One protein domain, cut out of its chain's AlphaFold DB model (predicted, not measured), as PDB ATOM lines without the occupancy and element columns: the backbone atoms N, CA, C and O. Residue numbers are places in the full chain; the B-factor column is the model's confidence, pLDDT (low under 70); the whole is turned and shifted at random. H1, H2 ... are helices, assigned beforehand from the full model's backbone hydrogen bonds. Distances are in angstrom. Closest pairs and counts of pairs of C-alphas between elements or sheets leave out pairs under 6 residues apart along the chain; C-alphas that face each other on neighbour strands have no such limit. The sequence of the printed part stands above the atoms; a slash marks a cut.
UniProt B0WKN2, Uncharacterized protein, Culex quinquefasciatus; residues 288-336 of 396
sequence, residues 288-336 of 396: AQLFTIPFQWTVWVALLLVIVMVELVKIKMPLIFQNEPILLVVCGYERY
ATOM      1  N   ALA A 288      18.477  47.655  -4.686       81.94
ATOM      2  CA  ALA A 288      18.686  46.208  -4.685       81.94
ATOM      3  C   ALA A 288      17.954  45.500  -3.530       81.94
ATOM      4  O   ALA A 288      17.277  44.504  -3.767       81.94
ATOM      5  N   GLN A 289      18.027  46.033  -2.306       82.19
ATOM      6  CA  GLN A 289      17.289  45.484  -1.166       82.19
ATOM      7  C   GLN A 289      15.776  45.541  -1.383       82.19
ATOM      8  O   GLN A 289      15.091  44.570  -1.074       82.19
ATOM      9  N   LEU A 290      15.260  46.630  -1.964       84.50
ATOM     10  CA  LEU A 290      13.835  46.760  -2.281       84.50
ATOM     11  C   LEU A 290      13.360  45.630  -3.212       84.50
ATOM     12  O   LEU A 290      12.277  45.087  -3.013       84.50
ATOM     13  N   PHE A 291      14.191  45.243  -4.186       82.06
ATOM     14  CA  PHE A 291      13.896  44.141  -5.101       82.06
ATOM     15  C   PHE A 291      14.074  42.759  -4.466       82.06
ATOM     16  O   PHE A 291      13.330  41.847  -4.815       82.06
ATOM     17  N   THR A 292      15.006  42.582  -3.524       85.44
ATOM     18  CA  THR A 292      15.250  41.273  -2.891       85.44
ATOM     19  C   THR A 292      14.348  40.971  -1.691       85.44
ATOM     20  O   THR A 292      14.124  39.802  -1.411       85.44
ATOM     21  N   ILE A 293      13.816  41.983  -0.989       84.88
ATOM     22  CA  ILE A 293      12.922  41.815   0.177       84.88
ATOM     23  C   ILE A 293      11.675  40.950  -0.101       84.88
ATOM     24  O   ILE A 293      11.358  40.115   0.746       84.88
ATOM     25  N   PRO A 294      10.940  41.105  -1.223       85.88
ATOM     26  CA  PRO A 294       9.676  40.389  -1.400       85.88
ATOM     27  C   PRO A 294       9.827  38.881  -1.660       85.88
ATOM     28  O   PRO A 294       8.847  38.153  -1.515       85.88
ATOM     29  N   PHE A 295      11.016  38.391  -2.032       89.19
ATOM     30  CA  PHE A 295      11.205  37.006  -2.470       89.19
ATOM     31  C   PHE A 295      12.337  36.309  -1.715       89.19
ATOM     32  O   PHE A 295      13.444  36.828  -1.588       89.19
ATOM     33  N   GLN A 296      12.082  35.080  -1.261       91.81
ATOM     34  CA  GLN A 296      13.129  34.226  -0.695       91.81
ATOM     35  C   GLN A 296      14.151  33.830  -1.771       91.81
ATOM     36  O   GLN A 296      13.820  33.730  -2.953       91.81
ATOM     37  N   TRP A 297      15.387  33.527  -1.365       91.19
ATOM     38  CA  TRP A 297      16.441  33.064  -2.284       91.19
ATOM     39  C   TRP A 297      16.021  31.832  -3.099       91.19
ATOM     40  O   TRP A 297      16.358  31.707  -4.272       91.19
ATOM     41  N   THR A 298      15.206  30.960  -2.507       94.50
ATOM     42  CA  THR A 298      14.594  29.804  -3.175       94.50
ATOM     43  C   THR A 298      13.754  30.203  -4.388       94.50
ATOM     44  O   THR A 298      13.851  29.561  -5.431       94.50
ATOM     45  N   VAL A 299      12.980  31.287  -4.284       93.31
ATOM     46  CA  VAL A 299      12.153  31.814  -5.379       93.31
ATOM     47  C   VAL A 299      13.032  32.385  -6.486       93.31
ATOM     48  O   VAL A 299      12.759  32.139  -7.654       93.31
ATOM     49  N   TRP A 300      14.122  33.076  -6.142       91.81
ATOM     50  CA  TRP A 300      15.079  33.581  -7.132       91.81
ATOM     51  C   TRP A 300      15.762  32.462  -7.911       91.81
ATOM     52  O   TRP A 300      15.848  32.529  -9.136       91.81
ATOM     53  N   VAL A 301      16.199  31.408  -7.217       95.06
ATOM     54  CA  VAL A 301      16.791  30.225  -7.855       95.06
ATOM     55  C   VAL A 301      15.765  29.524  -8.746       95.06
ATOM     56  O   VAL A 301      16.086  29.175  -9.879       95.06
ATOM     57  N   ALA A 302      14.524  29.365  -8.277       94.56
ATOM     58  CA  ALA A 302      13.452  28.777  -9.073       94.56
ATOM     59  C   ALA A 302      13.133  29.621 -10.318       94.56
ATOM     60  O   ALA A 302      13.009  29.071 -11.409       94.56
ATOM     61  N   LEU A 303      13.057  30.947 -10.184       89.81
ATOM     62  CA  LEU A 303      12.800  31.868 -11.290       89.81
ATOM     63  C   LEU A 303      13.934  31.828 -12.321       89.81
ATOM     64  O   LEU A 303      13.667  31.752 -13.518       89.81
ATOM     65  N   LEU A 304      15.192  31.790 -11.871       91.38
ATOM     66  CA  LEU A 304      16.349  31.624 -12.750       91.38
ATOM     67  C   LEU A 304      16.315  30.272 -13.477       91.38
ATOM     68  O   LEU A 304      16.561  30.220 -14.680       91.38
ATOM     69  N   LEU A 305      15.945  29.192 -12.783       95.19
ATOM     70  CA  LEU A 305      15.798  27.863 -13.380       95.19
ATOM     71  C   LEU A 305      14.687  27.848 -14.439       95.19
ATOM     72  O   LEU A 305      14.900  27.330 -15.534       95.19
ATOM     73  N   VAL A 306      13.533  28.462 -14.159       91.81
ATOM     74  CA  VAL A 306      12.434  28.598 -15.127       91.81
ATOM     75  C   VAL A 306      12.886  29.381 -16.357       91.81
ATOM     76  O   VAL A 306      12.643  28.924 -17.471       91.81
ATOM     77  N   ILE A 307      13.592  30.504 -16.183       89.69
ATOM     78  CA  ILE A 307      14.134  31.293 -17.301       89.69
ATOM     79  C   ILE A 307      15.073  30.443 -18.168       89.69
ATOM     80  O   ILE A 307      14.929  30.422 -19.389       89.69
ATOM     81  N   VAL A 308      15.994  29.695 -17.552       93.00
ATOM     82  CA  VAL A 308      16.925  28.814 -18.277       93.00
ATOM     83  C   VAL A 308      16.175  27.718 -19.036       93.00
ATOM     84  O   VAL A 308      16.462  27.478 -20.206       93.00
ATOM     85  N   MET A 309      15.190  27.072 -18.408       93.00
ATOM     86  CA  MET A 309      14.391  26.026 -19.057       93.00
ATOM     87  C   MET A 309      13.597  26.574 -20.245       93.00
ATOM     88  O   MET A 309      13.544  25.940 -21.296       93.00
ATOM     89  N   VAL A 310      13.025  27.768 -20.100       89.06
ATOM     90  CA  VAL A 310      12.288  28.457 -21.160       89.06
ATOM     91  C   VAL A 310      13.196  28.783 -22.355       89.06
ATOM     92  O   VAL A 310      12.810  28.529 -23.496       89.06
ATOM     93  N   GLU A 311      14.421  29.261 -22.121       88.81
ATOM     94  CA  GLU A 311      15.397  29.496 -23.197       88.81
ATOM     95  C   GLU A 311      15.854  28.196 -23.868       88.81
ATOM     96  O   GLU A 311      15.948  28.127 -25.095       88.81
ATOM     97  N   LEU A 312      16.066  27.122 -23.103       92.38
ATOM     98  CA  LEU A 312      16.400  25.812 -23.673       92.38
ATOM     99  C   LEU A 312      15.281  25.281 -24.581       92.38
ATOM    100  O   LEU A 312      15.565  24.762 -25.663       92.38
ATOM    101  N   VAL A 313      14.016  25.441 -24.178       89.56
ATOM    102  CA  VAL A 313      12.852  25.078 -25.003       89.56
ATOM    103  C   VAL A 313      12.805  25.924 -26.274       89.56
ATOM    104  O   VAL A 313      12.636  25.372 -27.362       89.56
ATOM    105  N   LYS A 314      13.027  27.238 -26.163       85.94
ATOM    106  CA  LYS A 314      13.076  28.158 -27.307       85.94
ATOM    107  C   LYS A 314      14.150  27.753 -28.321       85.94
ATOM    108  O   LYS A 314      13.873  27.710 -29.516       85.94
ATOM    109  N   ILE A 315      15.347  27.394 -27.852       90.12
ATOM    110  CA  ILE A 315      16.452  26.931 -28.706       90.12
ATOM    111  C   ILE A 315      16.083  25.632 -29.434       90.12
ATOM    112  O   ILE A 315      16.425  25.456 -30.603       90.12
ATOM    113  N   LYS A 316      15.386  24.707 -28.762       93.44
ATOM    114  CA  LYS A 316      14.987  23.423 -29.357       93.44
ATOM    115  C   LYS A 316      13.786  23.531 -30.297       93.44
ATOM    116  O   LYS A 316      13.682  22.720 -31.214       93.44
ATOM    117  N   MET A 317      12.890  24.496 -30.087       90.12
ATOM    118  CA  MET A 317      11.628  24.631 -30.827       90.12
ATOM    119  C   MET A 317      11.388  26.072 -31.320       90.12
ATOM    120  O   MET A 317      10.399  26.702 -30.933       90.12
ATOM    121  N   PRO A 318      12.239  26.600 -32.221       84.69
ATOM    122  CA  PRO A 318      12.155  27.996 -32.659       84.69
ATOM    123  C   PRO A 318      10.883  28.316 -33.463       84.69
ATOM    124  O   PRO A 318      10.496  29.472 -33.566       84.69
ATOM    125  N   LEU A 319      10.216  27.303 -34.029       86.50
ATOM    126  CA  LEU A 319       9.023  27.486 -34.865       86.50
ATOM    127  C   LEU A 319       7.730  27.688 -34.058       86.50
ATOM    128  O   LEU A 319       6.770  28.235 -34.591       86.50
ATOM    129  N   ILE A 320       7.693  27.245 -32.796       82.62
ATOM    130  CA  ILE A 320       6.484  27.303 -31.954       82.62
ATOM    131  C   ILE A 320       6.384  28.655 -31.231       82.62
ATOM    132  O   ILE A 320       5.290  29.192 -31.069       82.62
ATOM    133  N   PHE A 321       7.517  29.237 -30.831       76.88
ATOM    134  CA  PHE A 321       7.559  30.487 -30.072       76.88
ATOM    135  C   PHE A 321       8.031  31.649 -30.948       76.88
ATOM    136  O   PHE A 321       9.225  31.891 -31.091       76.88
ATOM    137  N   GLN A 322       7.084  32.404 -31.510       74.81
ATOM    138  CA  GLN A 322       7.395  33.652 -32.228       74.81
ATOM    139  C   GLN A 322       7.757  34.811 -31.277       74.81
ATOM    140  O   GLN A 322       8.427  35.763 -31.679       74.81
ATOM    141  N   ASN A 323       7.323  34.733 -30.013       76.88
ATOM    142  CA  ASN A 323       7.582  35.740 -28.986       76.88
ATOM    143  C   ASN A 323       8.787  35.365 -28.117       76.88
ATOM    144  O   ASN A 323       9.037  34.190 -27.863       76.88
ATOM    145  N   GLU A 324       9.487  36.382 -27.614       78.69
ATOM    146  CA  GLU A 324      10.525  36.242 -26.592       78.69
ATOM    147  C   GLU A 324       9.869  35.850 -25.254       78.69
ATOM    148  O   GLU A 324       9.203  36.684 -24.632       78.69
ATOM    149  N   PRO A 325      10.001  34.596 -24.796       74.81
ATOM    150  CA  PRO A 325       9.205  34.089 -23.683       74.81
ATOM    151  C   PRO A 325       9.607  34.714 -22.337       74.81
ATOM    152  O   PRO A 325       8.755  34.892 -21.471       74.81
ATOM    153  N   ILE A 326      10.867  35.144 -22.179       78.19
ATOM    154  CA  ILE A 326      11.314  35.905 -21.000       78.19
ATOM    155  C   ILE A 326      10.586  37.252 -20.910       78.19
ATOM    156  O   ILE A 326      10.098  37.621 -19.845       78.19
ATOM    157  N   LEU A 327      10.485  37.981 -22.024       74.06
ATOM    158  CA  LEU A 327       9.803  39.279 -22.080       74.06
ATOM    159  C   LEU A 327       8.301  39.149 -21.806       74.06
ATOM    160  O   LEU A 327       7.718  40.020 -21.159       74.06
ATOM    161  N   LEU A 328       7.691  38.045 -22.239       74.31
ATOM    162  CA  LEU A 328       6.293  37.753 -21.950       74.31
ATOM    163  C   LEU A 328       6.067  37.478 -20.456       74.31
ATOM    164  O   LEU A 328       5.128  38.011 -19.874       74.31
ATOM    165  N   VAL A 329       6.933  36.685 -19.819       73.44
ATOM    166  CA  VAL A 329       6.776  36.298 -18.405       73.44
ATOM    167  C   VAL A 329       7.159  37.428 -17.447       73.44
ATOM    168  O   VAL A 329       6.456  37.662 -16.468       73.44
ATOM    169  N   VAL A 330       8.260  38.136 -17.710       74.50
ATOM    170  CA  VAL A 330       8.780  39.178 -16.805       74.50
ATOM    171  C   VAL A 330       8.077  40.511 -17.026       74.50
ATOM    172  O   VAL A 330       7.796  41.228 -16.068       74.50
ATOM    173  N   CYS A 331       7.803  40.864 -18.281       71.50
ATOM    174  CA  CYS A 331       7.296  42.188 -18.624       71.50
ATOM    175  C   CYS A 331       5.840  42.177 -19.111       71.50
ATOM    176  O   CYS A 331       5.287  43.250 -19.339       71.50
ATOM    177  N   GLY A 332       5.215  41.006 -19.290       70.88
ATOM    178  CA  GLY A 332       3.846  40.901 -19.806       70.88
ATOM    179  C   GLY A 332       3.696  41.351 -21.262       70.88
ATOM    180  O   GLY A 332       2.573  41.566 -21.716       70.88
ATOM    181  N   TYR A 333       4.801  41.534 -21.996       67.00
ATOM    182  CA  TYR A 333       4.767  42.067 -23.357       67.00
ATOM    183  C   TYR A 333       4.725  40.951 -24.393       67.00
ATOM    184  O   TYR A 333       5.660  40.167 -24.540       67.00
ATOM    185  N   GLU A 334       3.657  40.947 -25.181       68.50
ATOM    186  CA  GLU A 334       3.573  40.170 -26.406       68.50
ATOM    187  C   GLU A 334       4.109  41.008 -27.578       68.50
ATOM    188  O   GLU A 334       3.691  42.149 -27.791       68.50
ATOM    189  N   ARG A 335       5.050  40.466 -28.364       61.59
ATOM    190  CA  ARG A 335       5.731  41.210 -29.445       61.59
ATOM    191  C   ARG A 335       4.785  41.581 -30.597       61.59
ATOM    192  O   ARG A 335       5.148  42.384 -31.454       61.59
ATOM    193  N   TYR A 336       3.561  41.051 -30.590       57.03
ATOM    194  CA  TYR A 336       2.583  41.192 -31.664       57.03
ATOM    195  C   TYR A 336       2.009  42.617 -31.838       57.03
ATOM    196  O   TYR A 336       1.392  42.890 -32.862       57.03
TER     197      TYR A 336
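Overview. This is residues 288 to 336 of the 396 residues of an uncharacterized protein of Culex quinquefasciatus (UniProt B0WKN2). One long helix, H2, makes the length of a loose, flat shape; past its last residue the chain folds back and short H3 packs on residues 307 to 314 of H2, while small H1 lies off H2's first end, touching no helix. The printed part has 49 residues with three named helices, H1, H2, H3 in order, and no named strand: all helix. It is loose, with a radius of gyration of the C-alphas of 13.1 A, and spans 38 by 22 by 11 A.

Arrangement. H1, residues 288 to 292, is apart from H2, residues 297 to 316, and from H3, residues 325 to 331. H2 and H3 form a helical hairpin, opposite ways at 38 degrees, only just a steep tilt. H2 touches H3 with residues 307 to 314 alone; the closest C-alphas, of Ile 307 and Ile 326, are 6.6 A apart. In H1, H2 and H3 every O i to N i+4 pair is within hydrogen-bond range.

Along the chain. H1 begins at C-alpha 288 (18.686, 46.208, -4.685) and measures 6.3 A. H2 measures 28.8 A. H3 measures 9.7 A and ends at C-alpha 331 (7.296, 42.188, -18.624).

Size, cuts and confidence. The C-alphas farthest apart, of Gln 289 and Leu 319, are 39.1 A apart. The printed part has no cut and no long link. Residues 333 to 336 have pLDDT under 70.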